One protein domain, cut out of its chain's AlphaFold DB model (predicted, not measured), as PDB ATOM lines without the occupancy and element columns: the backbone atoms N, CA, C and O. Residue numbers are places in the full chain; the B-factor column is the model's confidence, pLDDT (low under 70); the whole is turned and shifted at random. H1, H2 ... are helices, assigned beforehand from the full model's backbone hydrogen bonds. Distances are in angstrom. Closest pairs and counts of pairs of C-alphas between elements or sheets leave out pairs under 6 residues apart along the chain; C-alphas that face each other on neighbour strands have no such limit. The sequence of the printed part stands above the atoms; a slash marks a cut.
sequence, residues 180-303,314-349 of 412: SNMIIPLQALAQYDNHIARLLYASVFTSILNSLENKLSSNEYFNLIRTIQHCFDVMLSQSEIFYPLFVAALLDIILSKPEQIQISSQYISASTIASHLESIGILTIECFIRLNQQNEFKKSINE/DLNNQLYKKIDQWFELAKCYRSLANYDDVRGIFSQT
ATOM      1  N   SER A 180      -0.225  42.785  -9.217       87.94
ATOM      2  CA  SER A 180       0.645  42.530  -8.055       87.94
ATOM      3  C   SER A 180       0.097  41.416  -7.164       87.94
ATOM      4  O   SER A 180       0.841  40.544  -6.720       87.94
ATOM      5  N   ASN A 181      -1.222  41.405  -6.992       85.94
ATOM      6  CA  ASN A 181      -1.943  40.492  -6.119       85.94
ATOM      7  C   ASN A 181      -2.056  39.084  -6.725       85.94
ATOM      8  O   ASN A 181      -2.462  38.160  -6.032       85.94
ATOM      9  N   MET A 182      -1.711  38.910  -8.005       87.25
ATOM     10  CA  MET A 182      -1.617  37.599  -8.653       87.25
ATOM     11  C   MET A 182      -0.173  37.101  -8.717       87.25
ATOM     12  O   MET A 182       0.086  35.933  -8.440       87.25
ATOM     13  N   ILE A 183       0.775  37.982  -9.045       90.81
ATOM     14  CA  ILE A 183       2.178  37.602  -9.247       90.81
ATOM     15  C   ILE A 183       2.844  37.216  -7.921       90.81
ATOM     16  O   ILE A 183       3.530  36.198  -7.865       90.81
ATOM     17  N   ILE A 184       2.625  37.986  -6.848       89.12
ATOM     18  CA  ILE A 184       3.288  37.744  -5.555       89.12
ATOM     19  C   ILE A 184       2.875  36.388  -4.954       89.12
ATOM     20  O   ILE A 184       3.767  35.611  -4.604       89.12
ATOM     21  N   PRO A 185       1.573  36.032  -4.870       91.75
ATOM     22  CA  PRO A 185       1.182  34.717  -4.372       91.75
ATOM     23  C   PRO A 185       1.667  33.580  -5.264       91.75
ATOM     24  O   PRO A 185       2.059  32.540  -4.746       91.75
ATOM     25  N   LEU A 186       1.683  33.774  -6.585       91.88
ATOM     26  CA  LEU A 186       2.162  32.760  -7.520       91.88
ATOM     27  C   LEU A 186       3.668  32.497  -7.346       91.88
ATOM     28  O   LEU A 186       4.092  31.343  -7.333       91.88
ATOM     29  N   GLN A 187       4.467  33.548  -7.141       93.19
ATOM     30  CA  GLN A 187       5.890  33.421  -6.827       93.19
ATOM     31  C   GLN A 187       6.112  32.744  -5.470       93.19
ATOM     32  O   GLN A 187       6.954  31.854  -5.369       93.19
ATOM     33  N   ALA A 188       5.357  33.135  -4.440       91.31
ATOM     34  CA  ALA A 188       5.436  32.490  -3.131       91.31
ATOM     35  C   ALA A 188       5.093  30.998  -3.245       91.31
ATOM     36  O   ALA A 188       5.824  30.156  -2.737       91.31
ATOM     37  N   LEU A 189       4.033  30.657  -3.979       93.44
ATOM     38  CA  LEU A 189       3.606  29.279  -4.197       93.44
ATOM     39  C   LEU A 189       4.673  28.450  -4.925       93.44
ATOM     40  O   LEU A 189       4.959  27.334  -4.505       93.44
ATOM     41  N   ALA A 190       5.318  29.017  -5.946       94.38
ATOM     42  CA  ALA A 190       6.423  28.368  -6.650       94.38
ATOM     43  C   ALA A 190       7.663  28.139  -5.761       94.38
ATOM     44  O   ALA A 190       8.425  27.215  -6.011       94.38
ATOM     45  N   GLN A 191       7.881  28.942  -4.716       92.88
ATOM     46  CA  GLN A 191       8.984  28.712  -3.771       92.88
ATOM     47  C   GLN A 191       8.703  27.564  -2.794       92.88
ATOM     48  O   GLN A 191       9.644  26.949  -2.297       92.88
ATOM     49  N   TYR A 192       7.429  27.284  -2.506       92.50
ATOM     50  CA  TYR A 192       7.033  26.206  -1.599       92.50
ATOM     51  C   TYR A 192       6.781  24.877  -2.317       92.50
ATOM     52  O   TYR A 192       7.053  23.824  -1.743       92.50
ATOM     53  N   ASP A 193       6.264  24.911  -3.547       95.75
ATOM     54  CA  ASP A 193       5.941  23.719  -4.328       95.75
ATOM     55  C   ASP A 193       6.763  23.649  -5.621       95.75
ATOM     56  O   ASP A 193       6.563  24.408  -6.575       95.75
ATOM     57  N   ASN A 194       7.657  22.661  -5.669       93.62
ATOM     58  CA  ASN A 194       8.536  22.405  -6.805       93.62
ATOM     59  C   ASN A 194       7.774  21.984  -8.076       93.62
ATOM     60  O   ASN A 194       8.260  22.226  -9.184       93.62
ATOM     61  N   HIS A 195       6.590  21.371  -7.959       94.31
ATOM     62  CA  HIS A 195       5.775  21.031  -9.129       94.31
ATOM     63  C   HIS A 195       5.204  22.287  -9.781       94.31
ATOM     64  O   HIS A 195       5.240  22.423 -11.006       94.31
ATOM     65  N   ILE A 196       4.714  23.225  -8.969       94.88
ATOM     66  CA  ILE A 196       4.207  24.510  -9.455       94.88
ATOM     67  C   ILE A 196       5.358  25.346 -10.011       94.88
ATOM     68  O   ILE A 196       5.202  25.952 -11.071       94.88
ATOM     69  N   ALA A 197       6.530  25.310  -9.369       95.31
ATOM     70  CA  ALA A 197       7.743  25.936  -9.888       95.31
ATOM     71  C   ALA A 197       8.085  25.442 -11.300       95.31
ATOM     72  O   ALA A 197       8.309  26.259 -12.192       95.31
ATOM     73  N   ARG A 198       8.057  24.119 -11.525       94.44
ATOM     74  CA  ARG A 198       8.280  23.509 -12.846       94.44
ATOM     75  C   ARG A 198       7.289  24.034 -13.885       94.44
ATOM     76  O   ARG A 198       7.707  24.494 -14.945       94.44
ATOM     77  N   LEU A 199       5.990  23.975 -13.584       94.38
ATOM     78  CA  LEU A 199       4.933  24.397 -14.512       94.38
ATOM     79  C   LEU A 199       5.035  25.890 -14.847       94.38
ATOM     80  O   LEU A 199       4.908  26.289 -16.008       94.38
ATOM     81  N   LEU A 200       5.300  26.721 -13.836       94.75
ATOM     82  CA  LEU A 200       5.494  28.155 -14.009       94.75
ATOM     83  C   LEU A 200       6.728  28.445 -14.860       94.75
ATOM     84  O   LEU A 200       6.652  29.234 -15.797       94.75
ATOM     85  N   TYR A 201       7.848  27.785 -14.569       94.75
ATOM     86  CA  TYR A 201       9.082  27.965 -15.319       94.75
ATOM     87  C   TYR A 201       8.899  27.586 -16.793       94.75
ATOM     88  O   TYR A 201       9.173  28.407 -17.668       94.75
ATOM     89  N   ALA A 202       8.357  26.399 -17.074       94.06
ATOM     90  CA  ALA A 202       8.129  25.935 -18.440       94.06
ATOM     91  C   ALA A 202       7.165  26.856 -19.213       94.06
ATOM     92  O   ALA A 202       7.446  27.241 -20.350       94.06
ATOM     93  N   SER A 203       6.053  27.276 -18.599       94.00
ATOM     94  CA  SER A 203       5.058  28.144 -19.255       94.00
ATOM     95  C   SER A 203       5.570  29.562 -19.530       94.00
ATOM     96  O   SER A 203       5.354  30.099 -20.620       94.00
ATOM     97  N   VAL A 204       6.280  30.175 -18.580       94.62
ATOM     98  CA  VAL A 204       6.867  31.510 -18.763       94.62
ATOM     99  C   VAL A 204       7.978  31.460 -19.807       94.62
ATOM    100  O   VAL A 204       8.006  32.300 -20.706       94.62
ATOM    101  N   PHE A 205       8.855  30.456 -19.744       94.44
ATOM    102  CA  PHE A 205       9.967  30.314 -20.681       94.44
ATOM    103  C   PHE A 205       9.476  30.130 -22.123       94.44
ATOM    104  O   PHE A 205       9.902  30.850 -23.028       94.44
ATOM    105  N   THR A 206       8.519  29.226 -22.340       92.06
ATOM    106  CA  THR A 206       7.921  28.985 -23.666       92.06
ATOM    107  C   THR A 206       7.180  30.211 -24.196       92.06
ATOM    108  O   THR A 206       7.321  30.561 -25.369       92.06
ATOM    109  N   SER A 207       6.465  30.933 -23.329       92.56
ATOM    110  CA  SER A 207       5.786  32.183 -23.695       92.56
ATOM    111  C   SER A 207       6.766  33.284 -24.099       92.56
ATOM    112  O   SER A 207       6.534  33.985 -25.088       92.56
ATOM    113  N   ILE A 208       7.880  33.428 -23.375       93.44
ATOM    114  CA  ILE A 208       8.944  34.378 -23.724       93.44
ATOM    115  C   ILE A 208       9.557  33.997 -25.072       93.44
ATOM    116  O   ILE A 208       9.674  34.863 -25.937       93.44
ATOM    117  N   LEU A 209       9.867  32.717 -25.299       90.44
ATOM    118  CA  LEU A 209      10.381  32.249 -26.590       90.44
ATOM    119  C   LEU A 209       9.423  32.550 -27.750       90.44
ATOM    120  O   LEU A 209       9.866  33.013 -28.799       90.44
ATOM    121  N   ASN A 210       8.118  32.344 -27.565       90.62
ATOM    122  CA  ASN A 210       7.096  32.713 -28.554       90.62
ATOM    123  C   ASN A 210       7.057  34.226 -28.808       90.62
ATOM    124  O   ASN A 210       6.946  34.667 -29.950       90.62
ATOM    125  N   SER A 211       7.177  35.045 -27.759       90.62
ATOM    126  CA  SER A 211       7.226  36.499 -27.934       90.62
ATOM    127  C   SER A 211       8.507  36.967 -28.629       90.62
ATOM    128  O   SER A 211       8.460  38.010 -29.284       90.62
ATOM    129  N   LEU A 212       9.635  36.279 -28.443       88.94
ATOM    130  CA  LEU A 212      10.913  36.643 -29.056       88.94
ATOM    131  C   LEU A 212      10.951  36.282 -30.539       88.94
ATOM    132  O   LEU A 212      11.466  37.069 -31.326       88.94
ATOM    133  N   GLU A 213      10.338  35.165 -30.928       86.81
ATOM    134  CA  GLU A 213      10.217  34.745 -32.330       86.81
ATOM    135  C   GLU A 213       9.564  35.823 -33.210       86.81
ATOM    136  O   GLU A 213      10.009  36.069 -34.325       86.81
ATOM    137  N   ASN A 214       8.570  36.540 -32.675       87.44
ATOM    138  CA  ASN A 214       7.884  37.617 -33.397       87.44
ATOM    139  C   ASN A 214       8.640  38.956 -33.403       87.44
ATOM    140  O   ASN A 214       8.313  39.836 -34.197       87.44
ATOM    141  N   LYS A 215       9.582  39.164 -32.474       86.56
ATOM    142  CA  LYS A 215      10.245  40.465 -32.255       86.56
ATOM    143  C   LYS A 215      11.667  40.523 -32.806       86.56
ATOM    144  O   LYS A 215      12.123  41.614 -33.135       86.56
ATOM    145  N   LEU A 216      12.372  39.395 -32.848       87.31
ATOM    146  CA  LEU A 216      13.771  39.331 -33.272       87.31
ATOM    147  C   LEU A 216      13.894  39.067 -34.772       87.31
ATOM    148  O   LEU A 216      13.030  38.454 -35.397       87.31
ATOM    149  N   SER A 217      15.027  39.484 -35.337       87.19
ATOM    150  CA  SER A 217      15.426  39.057 -36.678       87.19
ATOM    151  C   SER A 217      15.723  37.553 -36.688       87.19
ATOM    152  O   SER A 217      16.268  37.016 -35.720       87.19
ATOM    153  N   SER A 218      15.432  36.864 -37.798       86.50
ATOM    154  CA  SER A 218      15.600  35.406 -37.913       86.50
ATOM    155  C   SER A 218      17.017  34.930 -37.560       86.50
ATOM    156  O   SER A 218      17.178  33.862 -36.976       86.50
ATOM    157  N   ASN A 219      18.045  35.735 -37.858       85.56
ATOM    158  CA  ASN A 219      19.438  35.405 -37.540       85.56
ATOM    159  C   ASN A 219      19.758  35.530 -36.037       85.56
ATOM    160  O   ASN A 219      20.450  34.688 -35.470       85.56
ATOM    161  N   GLU A 220      19.237  36.564 -35.373       88.81
ATOM    162  CA  GLU A 220      19.423  36.756 -33.928       88.81
ATOM    163  C   GLU A 220      18.690  35.671 -33.139       88.81
ATOM    164  O   GLU A 220      19.242  35.108 -32.194       88.81
ATOM    165  N   TYR A 221      17.477  35.329 -33.578       89.19
ATOM    166  CA  TYR A 221      16.701  34.238 -33.000       89.19
ATOM    167  C   TYR A 221      17.429  32.894 -33.133       89.19
ATOM    168  O   TYR A 221      17.532  32.153 -32.157       89.19
ATOM    169  N   PHE A 222      18.015  32.601 -34.298       87.06
ATOM    170  CA  PHE A 222      18.793  31.377 -34.503       87.06
ATOM    171  C   PHE A 222      20.012  31.287 -33.567       87.06
ATOM    172  O   PHE A 222      20.243  30.248 -32.944       87.06
ATOM    173  N   ASN A 223      20.758  32.384 -33.403       90.25
ATOM    174  CA  ASN A 223      21.894  32.433 -32.477       90.25
ATOM    175  C   ASN A 223      21.460  32.251 -31.014       90.25
ATOM    176  O   ASN A 223      22.132  31.557 -30.245       90.25
ATOM    177  N   LEU A 224      20.321  32.833 -30.636       89.94
ATOM    178  CA  LEU A 224      19.737  32.665 -29.308       89.94
ATOM    179  C   LEU A 224      19.338  31.205 -29.057       89.94
ATOM    180  O   LEU A 224      19.719  30.644 -28.031       89.94
ATOM    181  N   ILE A 225      18.661  30.558 -30.008       90.00
ATOM    182  CA  ILE A 225      18.291  29.140 -29.904       90.00
ATOM    183  C   ILE A 225      19.529  28.245 -29.801       90.00
ATOM    184  O   ILE A 225      19.563  27.362 -28.945       90.00
ATOM    185  N   ARG A 226      20.578  28.501 -30.592       91.06
ATOM    186  CA  ARG A 226      21.847  27.763 -30.493       91.06
ATOM    187  C   ARG A 226      22.490  27.910 -29.111       91.06
ATOM    188  O   ARG A 226      23.017  26.944 -28.569       91.06
ATOM    189  N   THR A 227      22.435  29.110 -28.538       92.75
ATOM    190  CA  THR A 227      22.953  29.367 -27.188       92.75
ATOM    191  C   THR A 227      22.150  28.594 -26.143       92.75
ATOM    192  O   THR A 227      22.738  27.956 -25.277       92.75
ATOM    193  N   ILE A 228      20.818  28.578 -26.260       92.38
ATOM    194  CA  ILE A 228      19.935  27.813 -25.367       92.38
ATOM    195  C   ILE A 228      20.210  26.309 -25.466       92.38
ATOM    196  O   ILE A 228      20.345  25.659 -24.433       92.38
ATOM    197  N   GLN A 229      20.341  25.767 -26.681       91.88
ATOM    198  CA  GLN A 229      20.690  24.358 -26.900       91.88
ATOM    199  C   GLN A 229      22.012  24.009 -26.209       91.88
ATOM    200  O   GLN A 229      22.064  23.057 -25.436       91.88
ATOM    201  N   HIS A 230      23.046  24.836 -26.400       92.38
ATOM    202  CA  HIS A 230      24.334  24.634 -25.744       92.38
ATOM    203  C   HIS A 230      24.224  24.685 -24.213       92.38
ATOM    204  O   HIS A 230      24.790  23.837 -23.529       92.38
ATOM    205  N   CYS A 231      23.470  25.639 -23.658       92.56
ATOM    206  CA  CYS A 231      23.241  25.704 -22.216       92.56
ATOM    207  C   CYS A 231      22.533  24.452 -21.688       92.56
ATOM    208  O   CYS A 231      22.908  23.961 -20.627       92.56
ATOM    209  N   PHE A 232      21.544  23.922 -22.409       92.31
ATOM    210  CA  PHE A 232      20.852  22.697 -22.010       92.31
ATOM    211  C   PHE A 232      21.762  21.466 -22.082       92.31
ATOM    212  O   PHE A 232      21.762  20.683 -21.135       92.31
ATOM    213  N   ASP A 233      22.596  21.332 -23.116       91.50
ATOM    214  CA  ASP A 233      23.605  20.263 -23.185       91.50
ATOM    215  C   ASP A 233      24.580  20.331 -21.996       91.50
ATOM    216  O   ASP A 233      24.879  19.321 -21.357       91.50
ATOM    217  N   VAL A 234      25.055  21.533 -21.652       92.44
ATOM    218  CA  VAL A 234      25.949  21.745 -20.502       92.44
ATOM    219  C   VAL A 234      25.238  21.412 -19.187       92.44
ATOM    220  O   VAL A 234      25.798  20.704 -18.354       92.44
ATOM    221  N   MET A 235      23.992  21.856 -19.011       92.00
ATOM    222  CA  MET A 235      23.206  21.554 -17.810       92.00
ATOM    223  C   MET A 235      22.984  20.050 -17.637       92.00
ATOM    224  O   MET A 235      23.134  19.553 -16.525       92.00
ATOM    225  N   LEU A 236      22.651  19.320 -18.704       89.38
ATOM    226  CA  LEU A 236      22.412  17.874 -18.632       89.38
ATOM    227  C   LEU A 236      23.710  17.072 -18.456       89.38
ATOM    228  O   LEU A 236      23.711  16.086 -17.729       89.38
ATOM    229  N   SER A 237      24.822  17.501 -19.062       90.38
ATOM    230  CA  SER A 237      26.113  16.803 -18.943       90.38
ATOM    231  C   SER A 237      26.825  17.027 -17.605       90.38
ATOM    232  O   SER A 237      27.507  16.126 -17.128       90.38
ATOM    233  N   GLN A 238      26.680  18.206 -16.992       91.19
ATOM    234  CA  GLN A 238      27.338  18.548 -15.722       91.19
ATOM    235  C   GLN A 238      26.490  18.242 -14.480       91.19
ATOM    236  O   GLN A 238      26.973  18.378 -13.357       91.19
ATOM    237  N   SER A 239      25.219  17.880 -14.653       90.12
ATOM    238  CA  SER A 239      24.347  17.551 -13.525       90.12
ATOM    239  C   SER A 239      24.750  16.220 -12.894       90.12
ATOM    240  O   SER A 239      24.828  15.213 -13.579       90.12
ATOM    241  N   GLU A 240      24.940  16.197 -11.574       88.25
ATOM    242  CA  GLU A 240      25.247  14.961 -10.834       88.25
ATOM    243  C   GLU A 240      24.011  14.366 -10.142       88.25
ATOM    244  O   GLU A 240      23.842  13.155 -10.070       88.25
ATOM    245  N   ILE A 241      23.128  15.229  -9.623       87.69
ATOM    246  CA  ILE A 241      21.988  14.823  -8.780       87.69
ATOM    247  C   ILE A 241      20.770  14.417  -9.623       87.69
ATOM    248  O   ILE A 241      19.888  13.728  -9.118       87.69
ATOM    249  N   PHE A 242      20.703  14.857 -10.887       89.56
ATOM    250  CA  PHE A 242      19.598  14.574 -11.814       89.56
ATOM    251  C   PHE A 242      18.210  14.738 -11.165       89.56
ATOM    252  O   PHE A 242      17.392  13.825 -11.114       89.56
ATOM    253  N   TYR A 243      17.948  15.929 -10.613       93.12
ATOM    254  CA  TYR A 243      16.692  16.189  -9.911       93.12
ATOM    255  C   TYR A 243      15.488  16.095 -10.872       93.12
ATOM    256  O   TYR A 243      15.412  16.900 -11.810       93.12
ATOM    257  N   PRO A 244      14.503  15.202 -10.632       92.81
ATOM    258  CA  PRO A 244      13.472  14.892 -11.623       92.81
ATOM    259  C   PRO A 244      12.664  16.109 -12.080       92.81
ATOM    260  O   PRO A 244      12.465  16.319 -13.271       92.81
ATOM    261  N   LEU A 245      12.236  16.979 -11.161       93.50
ATOM    262  CA  LEU A 245      11.407  18.135 -11.527       93.50
ATOM    263  C   LEU A 245      12.161  19.176 -12.358       93.50
ATOM    264  O   LEU A 245      11.537  19.865 -13.161       93.50
ATOM    265  N   PHE A 246      13.482  19.268 -12.193       93.06
ATOM    266  CA  PHE A 246      14.324  20.138 -13.009       93.06
ATOM    267  C   PHE A 246      14.503  19.569 -14.418       93.06
ATOM    268  O   PHE A 246      14.254  20.273 -15.396       93.06
ATOM    269  N   VAL A 247      14.852  18.282 -14.524       93.56
ATOM    270  CA  VAL A 247      15.000  17.600 -15.820       93.56
ATOM    271  C   VAL A 247      13.671  17.604 -16.579       93.56
ATOM    272  O   VAL A 247      13.640  17.964 -17.752       93.56
ATOM    273  N   ALA A 248      12.553  17.327 -15.903       93.50
ATOM    274  CA  ALA A 248      11.219  17.437 -16.487       93.50
ATOM    275  C   ALA A 248      10.926  18.853 -17.007       93.50
ATOM    276  O   ALA A 248      10.419  18.985 -18.114       93.50
ATOM    277  N   ALA A 249      11.289  19.909 -16.263       94.19
ATOM    278  CA  ALA A 249      11.088  21.293 -16.704       94.19
ATOM    279  C   ALA A 249      11.824  21.603 -18.017       94.19
ATOM    280  O   ALA A 249      11.282  22.275 -18.894       94.19
ATOM    281  N   LEU A 250      13.064  21.117 -18.144       92.94
ATOM    282  CA  LEU A 250      13.859  21.265 -19.361       92.94
ATOM    283  C   LEU A 250      13.211  20.513 -20.527       92.94
ATOM    284  O   LEU A 250      13.028  21.088 -21.601       92.94
ATOM    285  N   LEU A 251      12.811  19.258 -20.306       92.06
ATOM    286  CA  LEU A 251      12.154  18.433 -21.323       92.06
ATOM    287  C   LEU A 251      10.803  19.009 -21.763       92.06
ATOM    288  O   LEU A 251      10.516  18.998 -22.957       92.06
ATOM    289  N   ASP A 252      10.021  19.594 -20.854       92.75
ATOM    290  CA  ASP A 252       8.763  20.283 -21.178       92.75
ATOM    291  C   ASP A 252       8.994  21.468 -22.138       92.75
ATOM    292  O   ASP A 252       8.232  21.685 -23.088       92.75
ATOM    293  N   ILE A 253      10.071  22.234 -21.926       92.44
ATOM    294  CA  ILE A 253      10.458  23.350 -22.804       92.44
ATOM    295  C   ILE A 253      10.851  22.834 -24.191       92.44
ATOM    296  O   ILE A 253      10.435  23.402 -25.205       92.44
ATOM    297  N   ILE A 254      11.624  21.750 -24.243       91.81
ATOM    298  CA  ILE A 254      12.067  21.118 -25.491       91.81
ATOM    299  C   ILE A 254      10.860  20.600 -26.285       91.81
ATOM    300  O   ILE A 254      10.720  20.898 -27.472       91.81
ATOM    301  N   LEU A 255       9.943  19.901 -25.611       90.94
ATOM    302  CA  LEU A 255       8.696  19.383 -26.182       90.94
ATOM    303  C   LEU A 255       7.760  20.477 -26.695       90.94
ATOM    304  O   LEU A 255       6.971  20.225 -27.602       90.94
ATOM    305  N   SER A 256       7.843  21.687 -26.144       89.88
ATOM    306  CA  SER A 256       7.022  22.811 -26.597       89.88
ATOM    307  C   SER A 256       7.452  23.344 -27.970       89.88
ATOM    308  O   SER A 256       6.609  23.837 -28.718       89.88
ATOM    309  N   LYS A 257       8.743  23.240 -28.326       85.69
ATOM    310  CA  LYS A 257       9.281  23.635 -29.644       85.69
ATOM    311  C   LYS A 257      10.284  22.610 -30.201       85.69
ATOM    312  O   LYS A 257      11.464  22.933 -30.382       85.69
ATOM    313  N   PRO A 258       9.823  21.401 -30.558       82.50
ATOM    314  CA  PRO A 258      10.710  20.306 -30.942       82.50
ATOM    315  C   PRO A 258      11.350  20.509 -32.329       82.50
ATOM    316  O   PRO A 258      12.381  19.917 -32.630       82.50
ATOM    317  N   GLU A 259      10.776  21.372 -33.178       81.50
ATOM    318  CA  GLU A 259      11.348  21.728 -34.487       81.50
ATOM    319  C   GLU A 259      12.584  22.628 -34.377       81.50
ATOM    320  O   GLU A 259      13.454  22.595 -35.245       81.50
ATOM    321  N   GLN A 260      12.655  23.446 -33.325       81.81
ATOM    322  CA  GLN A 260      13.663  24.497 -33.184       81.81
ATOM    323  C   GLN A 260      14.745  24.111 -32.169       81.81
ATOM    324  O   GLN A 260      15.912  24.449 -32.354       81.81
ATOM    325  N   ILE A 261      14.381  23.390 -31.105       83.12
ATOM    326  CA  ILE A 261      15.299  22.980 -30.040       83.12
ATOM    327  C   ILE A 261      15.603  21.489 -30.201       83.12
ATOM    328  O   ILE A 261      14.798  20.645 -29.817       83.12
ATOM    329  N   GLN A 262      16.774  21.171 -30.754       84.00
ATOM    330  CA  GLN A 262      17.292  19.806 -30.826       84.00
ATOM    331  C   GLN A 262      18.544  19.693 -29.958       84.00
ATOM    332  O   GLN A 262      19.478  20.479 -30.102       84.00
ATOM    333  N   ILE A 263      18.544  18.713 -29.063       84.94
ATOM    334  CA  ILE A 263      19.599  18.428 -28.077       84.94
ATOM    335  C   ILE A 263      20.160  17.039 -28.364       84.94
ATOM    336  O   ILE A 263      19.513  16.239 -29.051       84.94
ATOM    337  N   SER A 264      21.361  16.740 -27.866       87.38
ATOM    338  CA  SER A 264      21.928  15.398 -28.014       87.38
ATOM    339  C   SER A 264      21.059  14.341 -27.321       87.38
ATOM    340  O   SER A 264      20.796  14.414 -26.119       87.38
ATOM    341  N   SER A 265      20.649  13.318 -28.073       88.69
ATOM    342  CA  SER A 265      19.828  12.217 -27.553       88.69
ATOM    343  C   SER A 265      20.518  11.431 -26.442       88.69
ATOM    344  O   SER A 265      19.827  10.938 -25.559       88.69
ATOM    345  N   GLN A 266      21.854  11.394 -26.431       89.19
ATOM    346  CA  GLN A 266      22.649  10.745 -25.387       89.19
ATOM    347  C   GLN A 266      22.491  11.429 -24.022       89.19
ATOM    348  O   GLN A 266      22.389  10.763 -22.995       89.19
ATOM    349  N   TYR A 267      22.454  12.765 -23.987       90.69
ATOM    350  CA  TYR A 267      22.268  13.486 -22.726       90.69
ATOM    351  C   TYR A 267      20.833  13.353 -22.220       90.69
ATOM    352  O   TYR A 267      20.615  13.257 -21.013       90.69
ATOM    353  N   ILE A 268      19.859  13.297 -23.134       91.81
ATOM    354  CA  ILE A 268      18.451  13.084 -22.788       91.81
ATOM    355  C   ILE A 268      18.249  11.688 -22.197       91.81
ATOM    356  O   ILE A 268      17.668  11.574 -21.119       91.81
ATOM    357  N   SER A 269      18.739  10.635 -22.854       91.44
ATOM    358  CA  SER A 269      18.602   9.262 -22.359       91.44
ATOM    359  C   SER A 269      19.312   9.077 -21.019       91.44
ATOM    360  O   SER A 269      18.691   8.622 -20.062       91.44
ATOM    361  N   ALA A 270      20.565   9.525 -20.893       90.88
ATOM    362  CA  ALA A 270      21.318   9.416 -19.645       90.88
ATOM    363  C   ALA A 270      20.611  10.142 -18.488       90.88
ATOM    364  O   ALA A 270      20.414   9.566 -17.418       90.88
ATOM    365  N   SER A 271      20.155  11.379 -18.721       90.81
ATOM    366  CA  SER A 271      19.486  12.181 -17.689       90.81
ATOM    367  C   SER A 271      18.120  11.619 -17.300       90.81
ATOM    368  O   SER A 271      17.743  11.674 -16.131       90.81
ATOM    369  N   THR A 272      17.360  11.087 -18.259       93.12
ATOM    370  CA  THR A 272      16.008  10.554 -18.013       93.12
ATOM    371  C   THR A 272      16.048   9.204 -17.311       93.12
ATOM    372  O   THR A 272      15.247   8.992 -16.404       93.12
ATOM    373  N   ILE A 273      17.020   8.350 -17.640       92.06
ATOM    374  CA  ILE A 273      17.279   7.096 -16.920       92.06
ATOM    375  C   ILE A 273      17.748   7.393 -15.489       92.06
ATOM    376  O   ILE A 273      17.236   6.801 -14.544       92.06
ATOM    377  N   ALA A 274      18.665   8.351 -15.305       91.88
ATOM    378  CA  ALA A 274      19.140   8.741 -13.975       91.88
ATOM    379  C   ALA A 274      18.044   9.389 -13.106       91.88
ATOM    380  O   ALA A 274      18.033   9.212 -11.890       91.88
ATOM    381  N   SER A 275      17.108  10.118 -13.723       92.12
ATOM    382  CA  SER A 275      16.013  10.805 -13.022       92.12
ATOM    383  C   SER A 275      14.745   9.961 -12.846       92.12
ATOM    384  O   SER A 275      13.783  10.460 -12.262       92.12
ATOM    385  N   HIS A 276      14.688   8.739 -13.388       91.56
ATOM    386  CA  HIS A 276      13.457   7.934 -13.487       91.56
ATOM    387  C   HIS A 276      12.299   8.660 -14.200       91.56
ATOM    388  O   HIS A 276      11.151   8.679 -13.748       91.56
ATOM    389  N   LEU A 277      12.631   9.334 -15.302       92.56
ATOM    390  CA  LEU A 277      11.716  10.089 -16.161       92.56
ATOM    391  C   LEU A 277      11.791   9.589 -17.607       92.56
ATOM    392  O   LEU A 277      11.833  10.360 -18.569       92.56
ATOM    393  N   GLU A 278      11.824   8.275 -17.766       92.38
ATOM    394  CA  GLU A 278      12.046   7.608 -19.042       92.38
ATOM    395  C   GLU A 278      10.907   7.882 -20.028       92.38
ATOM    396  O   GLU A 278      11.155   8.098 -21.206       92.38
ATOM    397  N   SER A 279       9.659   7.958 -19.553       91.94
ATOM    398  CA  SER A 279       8.481   8.192 -20.403       91.94
ATOM    399  C   SER A 279       8.523   9.532 -21.144       91.94
ATOM    400  O   SER A 279       8.215   9.594 -22.335       91.94
ATOM    401  N   ILE A 280       8.948  10.606 -20.472       90.94
ATOM    402  CA  ILE A 280       9.101  11.921 -21.106       90.94
ATOM    403  C   ILE A 280      10.356  11.977 -21.986       90.94
ATOM    404  O   ILE A 280      10.323  12.592 -23.051       90.94
ATOM    405  N   GLY A 281      11.424  11.269 -21.604       91.94
ATOM    406  CA  GLY A 281      12.613  11.083 -22.440       91.94
ATOM    407  C   GLY A 281      12.293  10.400 -23.768       91.94
ATOM    408  O   GLY A 281      12.613  10.935 -24.829       91.94
ATOM    409  N   ILE A 282      11.579   9.277 -23.718       93.00
ATOM    410  CA  ILE A 282      11.097   8.533 -24.890       93.00
ATOM    411  C   ILE A 282      10.289   9.453 -25.799       93.00
ATOM    412  O   ILE A 282      10.627   9.595 -26.973       93.00
ATOM    413  N   LEU A 283       9.297  10.158 -25.243       93.19
ATOM    414  CA  LEU A 283       8.460  11.076 -26.013       93.19
ATOM    415  C   LEU A 283       9.296  12.144 -26.737       93.19
ATOM    416  O   LEU A 283       9.062  12.424 -27.912       93.19
ATOM    417  N   THR A 284      10.294  12.726 -26.062       91.50
ATOM    418  CA  THR A 284      11.158  13.749 -26.677       91.50
ATOM    419  C   THR A 284      11.973  13.189 -27.844       91.50
ATOM    420  O   THR A 284      12.037  13.814 -28.906       91.50
ATOM    421  N   ILE A 285      12.543  11.990 -27.691       91.19
ATOM    422  CA  ILE A 285      13.373  11.353 -28.719       91.19
ATOM    423  C   ILE A 285      12.512  10.912 -29.912       91.19
ATOM    424  O   ILE A 285      12.886  11.154 -31.062       91.19
ATOM    425  N   GLU A 286      11.329  10.345 -29.674       91.00
ATOM    426  CA  GLU A 286      10.383   9.991 -30.740       91.00
ATOM    427  C   GLU A 286       9.927  11.211 -31.537       91.00
ATOM    428  O   GLU A 286       9.884  11.174 -32.773       91.00
ATOM    429  N   CYS A 287       9.637  12.318 -30.848       88.69
ATOM    430  CA  CYS A 287       9.339  13.590 -31.495       88.69
ATOM    431  C   CYS A 287      10.491  14.030 -32.409       88.69
ATOM    432  O   CYS A 287      10.240  14.393 -33.561       88.69
ATOM    433  N   PHE A 288      11.744  13.952 -31.953       88.56
ATOM    434  CA  PHE A 288      12.905  14.301 -32.776       88.56
ATOM    435  C   PHE A 288      13.053  13.406 -34.007       88.56
ATOM    436  O   PHE A 288      13.239  13.914 -35.116       88.56
ATOM    437  N   ILE A 289      12.916  12.090 -33.843       85.88
ATOM    438  CA  ILE A 289      12.996  11.132 -34.950       85.88
ATOM    439  C   ILE A 289      11.898  11.417 -35.983       85.88
ATOM    440  O   ILE A 289      12.178  11.492 -37.184       85.88
ATOM    441  N   ARG A 290      10.657  11.629 -35.530       86.12
ATOM    442  CA  ARG A 290       9.515  11.930 -36.404       86.12
ATOM    443  C   ARG A 290       9.731  13.218 -37.198       86.12
ATOM    444  O   ARG A 290       9.443  13.256 -38.394       86.12
ATOM    445  N   LEU A 291      10.257  14.260 -36.557       82.88
ATOM    446  CA  LEU A 291      10.558  15.529 -37.219       82.88
ATOM    447  C   LEU A 291      11.680  15.391 -38.248       82.88
ATOM    448  O   LEU A 291      11.555  15.902 -39.361       82.88
ATOM    449  N   ASN A 292      12.739  14.648 -37.922       78.88
ATOM    450  CA  ASN A 292      13.833  14.392 -38.856       78.88
ATOM    451  C   ASN A 292      13.328  13.655 -40.109       78.88
ATOM    452  O   ASN A 292      13.641  14.068 -41.224       78.88
ATOM    453  N   GLN A 293      12.459  12.650 -39.950       77.19
ATOM    454  CA  GLN A 293      11.833  11.950 -41.081       77.19
ATOM    455  C   GLN A 293      10.950  12.870 -41.940       77.19
ATOM    456  O   GLN A 293      10.998  12.812 -43.170       77.19
ATOM    457  N   GLN A 294      10.154  13.745 -41.319       72.62
ATOM    458  CA  GLN A 294       9.323  14.705 -42.055       72.62
ATOM    459  C   GLN A 294      10.162  15.736 -42.818       72.62
ATOM    460  O   GLN A 294       9.811  16.101 -43.942       72.62
ATOM    461  N   ASN A 295      11.274  16.186 -42.239       65.94
ATOM    462  CA  ASN A 295      12.203  17.099 -42.896       65.94
ATOM    463  C   ASN A 295      12.912  16.427 -44.082       65.94
ATOM    464  O   ASN A 295      13.012  17.044 -45.142       65.94
ATOM    465  N   GLU A 296      13.320  15.158 -43.961       61.66
ATOM    466  CA  GLU A 296      13.849  14.362 -45.084       61.66
ATOM    467  C   GLU A 296      12.816  14.224 -46.216       61.66
ATOM    468  O   GLU A 296      13.142  14.428 -47.389       61.66
ATOM    469  N   PHE A 297      11.551  13.959 -45.876       58.44
ATOM    470  CA  PHE A 297      10.470  13.851 -46.857       58.44
ATOM    471  C   PHE A 297      10.204  15.185 -47.574       58.44
ATOM    472  O   PHE A 297      10.144  15.223 -48.805       58.44
ATOM    473  N   LYS A 298      10.133  16.303 -46.837       58.97
ATOM    474  CA  LYS A 298       9.986  17.657 -47.410       58.97
ATOM    475  C   LYS A 298      11.171  18.038 -48.307       58.97
ATOM    476  O   LYS A 298      10.971  18.648 -49.356       58.97
ATOM    477  N   LYS A 299      12.395  17.648 -47.936       56.81
ATOM    478  CA  LYS A 299      13.606  17.884 -48.739       56.81
ATOM    479  C   LYS A 299      13.596  17.065 -50.038       56.81
ATOM    480  O   LYS A 299      13.985  17.587 -51.076       56.81
ATOM    481  N   SER A 300      13.051  15.843 -50.010       53.06
ATOM    482  CA  SER A 300      12.893  14.992 -51.205       53.06
ATOM    483  C   SER A 300      11.888  15.520 -52.239       53.06
ATOM    484  O   SER A 300      12.005  15.204 -53.418       53.06
ATOM    485  N   ILE A 301      10.913  16.329 -51.809       55.34
ATOM    486  CA  ILE A 301       9.910  16.938 -52.698       55.34
ATOM    487  C   ILE A 301      10.466  18.200 -53.379       55.34
ATOM    488  O   ILE A 301      10.125  18.475 -54.527       55.34
ATOM    489  N   ASN A 302      11.333  18.954 -52.695       47.19
ATOM    490  CA  ASN A 302      11.842  20.239 -53.182       47.19
ATOM    491  C   ASN A 302      13.160  20.144 -53.977       47.19
ATOM    492  O   ASN A 302      13.479  21.077 -54.710       47.19
ATOM    493  N   GLU A 303      13.909  19.041 -53.887       36.22
ATOM    494  CA  GLU A 303      15.119  18.806 -54.689       36.22
ATOM    495  C   GLU A 303      15.014  17.494 -55.482       36.22
ATOM    496  O   GLU A 303      14.809  16.433 -54.887       36.22
ATOM    497  N   ASP A 314      29.438  13.520 -45.058       52.28
ATOM    498  CA  ASP A 314      28.288  14.140 -44.391       52.28
ATOM    499  C   ASP A 314      27.047  13.237 -44.363       52.28
ATOM    500  O   ASP A 314      26.281  13.276 -43.399       52.28
ATOM    501  N   LEU A 315      26.847  12.394 -45.384       53.47
ATOM    502  CA  LEU A 315      25.720  11.457 -45.425       53.47
ATOM    503  C   LEU A 315      25.930  10.304 -44.441       53.47
ATOM    504  O   LEU A 315      24.988   9.878 -43.773       53.47
ATOM    505  N   ASN A 316      27.175   9.843 -44.323       52.50
ATOM    506  CA  ASN A 316      27.561   8.872 -43.310       52.50
ATOM    507  C   ASN A 316      27.330   9.453 -41.910       52.50
ATOM    508  O   ASN A 316      26.609   8.847 -41.128       52.50
ATOM    509  N   ASN A 317      27.810  10.667 -41.617       59.88
ATOM    510  CA  ASN A 317      27.578  11.324 -40.321       59.88
ATOM    511  C   ASN A 317      26.086  11.509 -39.983       59.88
ATOM    512  O   ASN A 317      25.692  11.381 -38.824       59.88
ATOM    513  N   GLN A 318      25.235  11.778 -40.976       61.12
ATOM    514  CA  GLN A 318      23.782  11.850 -40.777       61.12
ATOM    515  C   GLN A 318      23.158  10.480 -40.484       61.12
ATOM    516  O   GLN A 318      22.268  10.389 -39.636       61.12
ATOM    517  N   LEU A 319      23.634   9.417 -41.142       59.72
ATOM    518  CA  LEU A 319      23.230   8.042 -40.845       59.72
ATOM    519  C   LEU A 319      23.657   7.625 -39.433       59.72
ATOM    520  O   LEU A 319      22.817   7.116 -38.697       59.72
ATOM    521  N   TYR A 320      24.897   7.915 -39.032       64.12
ATOM    522  CA  TYR A 320      25.399   7.658 -37.676       64.12
ATOM    523  C   TYR A 320      24.554   8.369 -36.621       64.12
ATOM    524  O   TYR A 320      23.991   7.718 -35.749       64.12
ATOM    525  N   LYS A 321      24.315   9.676 -36.787       67.81
ATOM    526  CA  LYS A 321      23.465  10.452 -35.871       67.81
ATOM    527  C   LYS A 321      22.037   9.901 -35.773       67.81
ATOM    528  O   LYS A 321      21.410   9.986 -34.720       67.81
ATOM    529  N   LYS A 322      21.498   9.354 -36.867       69.12
ATOM    530  CA  LYS A 322      20.170   8.724 -36.884       69.12
ATOM    531  C   LYS A 322      20.181   7.396 -36.130       69.12
ATOM    532  O   LYS A 322      19.247   7.139 -35.377       69.12
ATOM    533  N   ILE A 323      21.217   6.580 -36.315       70.06
ATOM    534  CA  ILE A 323      21.388   5.314 -35.591       70.06
ATOM    535  C   ILE A 323      21.550   5.583 -34.090       70.06
ATOM    536  O   ILE A 323      20.852   4.949 -33.302       70.06
ATOM    537  N   ASP A 324      22.331   6.595 -33.704       77.44
ATOM    538  CA  ASP A 324      22.501   7.002 -32.304       77.44
ATOM    539  C   ASP A 324      21.163   7.397 -31.653       77.44
ATOM    540  O   ASP A 324      20.870   6.997 -30.532       77.44
ATOM    541  N   GLN A 325      20.291   8.124 -32.364       84.81
ATOM    542  CA  GLN A 325      18.961   8.500 -31.854       84.81
ATOM    543  C   GLN A 325      18.066   7.287 -31.575       84.81
ATOM    544  O   GLN A 325      17.427   7.218 -30.524       84.81
ATOM    545  N   TRP A 326      18.015   6.331 -32.507       85.69
ATOM    546  CA  TRP A 326      17.254   5.088 -32.334       85.69
ATOM    547  C   TRP A 326      17.834   4.207 -31.233       85.69
ATOM    548  O   TRP A 326      17.091   3.554 -30.500       85.69
ATOM    549  N   PHE A 327      19.154   4.210 -31.094       82.62
ATOM    550  CA  PHE A 327      19.841   3.464 -30.058       82.62
ATOM    551  C   PHE A 327      19.560   4.032 -28.664       82.62
ATOM    552  O   PHE A 327      19.176   3.290 -27.760       82.62
ATOM    553  N   GLU A 328      19.656   5.350 -28.491       87.06
ATOM    554  CA  GLU A 328      19.315   6.002 -27.223       87.06
ATOM    555  C   GLU A 328      17.826   5.839 -26.873       87.06
ATOM    556  O   GLU A 328      17.477   5.667 -25.703       87.06
ATOM    557  N   LEU A 329      16.944   5.783 -27.878       89.62
ATOM    558  CA  LEU A 329      15.542   5.413 -27.681       89.62
ATOM    559  C   LEU A 329      15.399   3.972 -27.159       89.62
ATOM    560  O   LEU A 329      14.656   3.727 -26.206       89.62
ATOM    561  N   ALA A 330      16.133   3.020 -27.742       85.44
ATOM    562  CA  ALA A 330      16.123   1.625 -27.308       85.44
ATOM    563  C   ALA A 330      16.637   1.456 -25.865       85.44
ATOM    564  O   ALA A 330      16.085   0.643 -25.117       85.44
ATOM    565  N   LYS A 331      17.634   2.247 -25.434       86.62
ATOM    566  CA  LYS A 331      18.085   2.265 -24.029       86.62
ATOM    567  C   LYS A 331      16.967   2.688 -23.074       86.62
ATOM    568  O   LYS A 331      16.760   2.016 -22.064       86.62
ATOM    569  N   CYS A 332      16.216   3.737 -23.412       89.56
ATOM    570  CA  CYS A 332      15.092   4.206 -22.596       89.56
ATOM    571  C   CYS A 332      13.925   3.201 -22.554       89.56
ATOM    572  O   CYS A 332      13.313   2.991 -21.509       89.56
ATOM    573  N   TYR A 333      13.613   2.527 -23.663       89.44
ATOM    574  CA  TYR A 333      12.595   1.467 -23.653       89.44
ATOM    575  C   TYR A 333      13.027   0.245 -22.839       89.44
ATOM    576  O   TYR A 333      12.211  -0.387 -22.160       89.44
ATOM    577  N   ARG A 334      14.327  -0.067 -22.851       85.00
ATOM    578  CA  ARG A 334      14.901  -1.145 -22.045       85.00
ATOM    579  C   ARG A 334      14.823  -0.854 -20.547       85.00
ATOM    580  O   ARG A 334      14.546  -1.791 -19.797       85.00
ATOM    581  N   SER A 335      15.047   0.383 -20.099       87.56
ATOM    582  CA  SER A 335      14.908   0.734 -18.675       87.56
ATOM    583  C   SER A 335      13.462   0.612 -18.182       87.56
ATOM    584  O   SER A 335      13.255   0.228 -17.035       87.56
ATOM    585  N   LEU A 336      12.471   0.809 -19.059       85.75
ATOM    586  CA  LEU A 336      11.059   0.509 -18.777       85.75
ATOM    587  C   LEU A 336      10.681  -0.978 -18.918       85.75
ATOM    588  O   LEU A 336       9.526  -1.332 -18.702       85.75
ATOM    589  N   ALA A 337      11.632  -1.851 -19.269       80.31
ATOM    590  CA  ALA A 337      11.419  -3.275 -19.545       80.31
ATOM    591  C   ALA A 337      10.443  -3.580 -20.706       80.31
ATOM    592  O   ALA A 337       9.938  -4.700 -20.821       80.31
ATOM    593  N   ASN A 338      10.234  -2.629 -21.622       83.62
ATOM    594  CA  ASN A 338       9.429  -2.820 -22.833       83.62
ATOM    595  C   ASN A 338      10.271  -3.464 -23.943       83.62
ATOM    596  O   ASN A 338      10.708  -2.819 -24.895       83.62
ATOM    597  N   TYR A 339      10.538  -4.762 -23.813       76.94
ATOM    598  CA  TYR A 339      11.436  -5.474 -24.730       76.94
ATOM    599  C   TYR A 339      10.872  -5.672 -26.145       76.94
ATOM    600  O   TYR A 339      11.655  -5.865 -27.079       76.94
ATOM    601  N   ASP A 340       9.550  -5.625 -26.320       82.12
ATOM    602  CA  ASP A 340       8.908  -5.769 -27.631       82.12
ATOM    603  C   ASP A 340       9.187  -4.554 -28.524       82.12
ATOM    604  O   ASP A 340       9.604  -4.724 -29.669       82.12
ATOM    605  N   ASP A 341       9.076  -3.342 -27.974       83.44
ATOM    606  CA  ASP A 341       9.382  -2.097 -28.687       83.44
ATOM    607  C   ASP A 341      10.870  -2.015 -29.043       83.44
ATOM    608  O   ASP A 341      11.231  -1.651 -30.162       83.44
ATOM    609  N   VAL A 342      11.748  -2.454 -28.132       80.12
ATOM    610  CA  VAL A 342      13.193  -2.558 -28.391       80.12
ATOM    611  C   VAL A 342      13.465  -3.485 -29.582       80.12
ATOM    612  O   VAL A 342      14.189  -3.113 -30.506       80.12
ATOM    613  N   ARG A 343      12.852  -4.676 -29.614       75.50
ATOM    614  CA  ARG A 343      12.959  -5.598 -30.762       75.50
ATOM    615  C   ARG A 343      12.360  -4.997 -32.032       75.50
ATOM    616  O   ARG A 343      12.905  -5.208 -33.117       75.50
ATOM    617  N   GLY A 344      11.272  -4.243 -31.907       80.88
ATOM    618  CA  GLY A 344      10.673  -3.469 -32.991       80.88
ATOM    619  C   GLY A 344      11.673  -2.493 -33.608       80.88
ATOM    620  O   GLY A 344      11.895  -2.531 -34.815       80.88
ATOM    621  N   ILE A 345      12.368  -1.704 -32.786       81.19
ATOM    622  CA  ILE A 345      13.385  -0.745 -33.239       81.19
ATOM    623  C   ILE A 345      14.511  -1.459 -33.999       81.19
ATOM    624  O   ILE A 345      14.827  -1.070 -35.126       81.19
ATOM    625  N   PHE A 346      15.078  -2.533 -33.444       71.94
ATOM    626  CA  PHE A 346      16.171  -3.263 -34.100       71.94
ATOM    627  C   PHE A 346      15.735  -3.989 -35.381       71.94
ATOM    628  O   PHE A 346      16.486  -4.028 -36.352       71.94
ATOM    629  N   SER A 347      14.510  -4.519 -35.429       71.62
ATOM    630  CA  SER A 347      13.992  -5.216 -36.618       71.62
ATOM    631  C   SER A 347      13.565  -4.268 -37.744       71.62
ATOM    632  O   SER A 347      13.760  -4.579 -38.921       71.62
ATOM    633  N   GLN A 348      13.000  -3.109 -37.401       66.88
ATOM    634  CA  GLN A 348      12.437  -2.152 -38.353       66.88
ATOM    635  C   GLN A 348      13.467  -1.146 -38.874       66.88
ATOM    636  O   GLN A 348      13.290  -0.591 -39.964       66.88
ATOM    637  N   THR A 349      14.571  -0.946 -38.150       61.25
ATOM    638  CA  THR A 349      15.718  -0.173 -38.634       61.25
ATOM    639  C   THR A 349      16.447  -0.984 -39.704       61.25
ATOM    640  O   THR A 349      17.495  -1.581 -39.483       61.25
TER     641      THR A 349
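This is residues 180 to 303 and 314 to 349 of the 412 residues of the protein "Hypothetical protein" of Rotaria sordida (UniProt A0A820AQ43). Four helices, H4, H5, H6 and H7, run up and down as a bundle in the middle; H2 packs on H4 and H3 on H5 towards one end of the longest axis, and H8 packs on H7 towards the other. H1 makes a corner with H2, and its residues 180 to 185 stick out, as do residues 296 to 303, of which 296 to 302 belong to H6, and residues 314 to 320 of H7. The printed part has 160 residues with eight named helices, H1 to H8 in chain order, and no named strand: its class is all helix. It is only just compact, close to loose, with a radius of gyration of the C-alphas of 17.7 A and spans of 56 by 42 by 24 A.

H1, residues 180 to 192, and H2, residues 194 to 213, touch only at the corner, with the C-alphas of Ala 190 and Ala 197 closest at 4.3 A. H3, residues 218 to 238, is close to H2 but not clearly touching: the closest C-alphas, of Glu 213 and Tyr 221, are 6.5 A apart. H4, residues 244 to 256, touches H2 at a shallow tilt of 27 degrees, the same way, closest at C-alphas 198 and 249, 5.3 A. H5, residues 265 to 274, touches residues 233 to 237 of H3 alone, closest at C-alphas 267 and 236, 6.0 A. H6, residues 278 to 302, forms a helical hairpin with H5, opposite ways at 14 degrees; C-alphas 272 and 278 are closest, 5.0 A. With residues 280 to 287 alone H6 touches H4, closest at C-alphas 284 and 255, 6.2 A. H7, residues 314 to 335, touches H5 the same way at 13 degrees, closest at C-alphas 325 and 265, 5.8 A. H8, residues 339 to 348, forms a helical hairpin with H7, closest at C-alphas 342 and 330, 5.2 A. H1 and H8 are apart. Every O i to N i+4 pair is within hydrogen-bond range in H2 to H8, and 8 of 9 in H1.

H1 begins at C-alpha 180 (0.645, 42.530, -8.055). H2 is 28.4 A long, H3 30.2 A, H6 36.4 A and H7 31.9 A. H6 begins at C-alpha 278 (12.046, 7.608, -19.042), and H8 ends at C-alpha 348 (12.437, -2.152, -38.353).

The two farthest C-alphas, of Ser 180 and Ser 347, are 57.2 A apart. Residues 304 to 313 are not printed; C-alphas 303 and 314 are 17.4 A apart across this cut. Of the links printed whole, H4 to H5 is short and the others are tight. The mean pLDDT of the printed part is 85.0; residues 295 to 303, 314 to 322 and 348 to 349 are under 70.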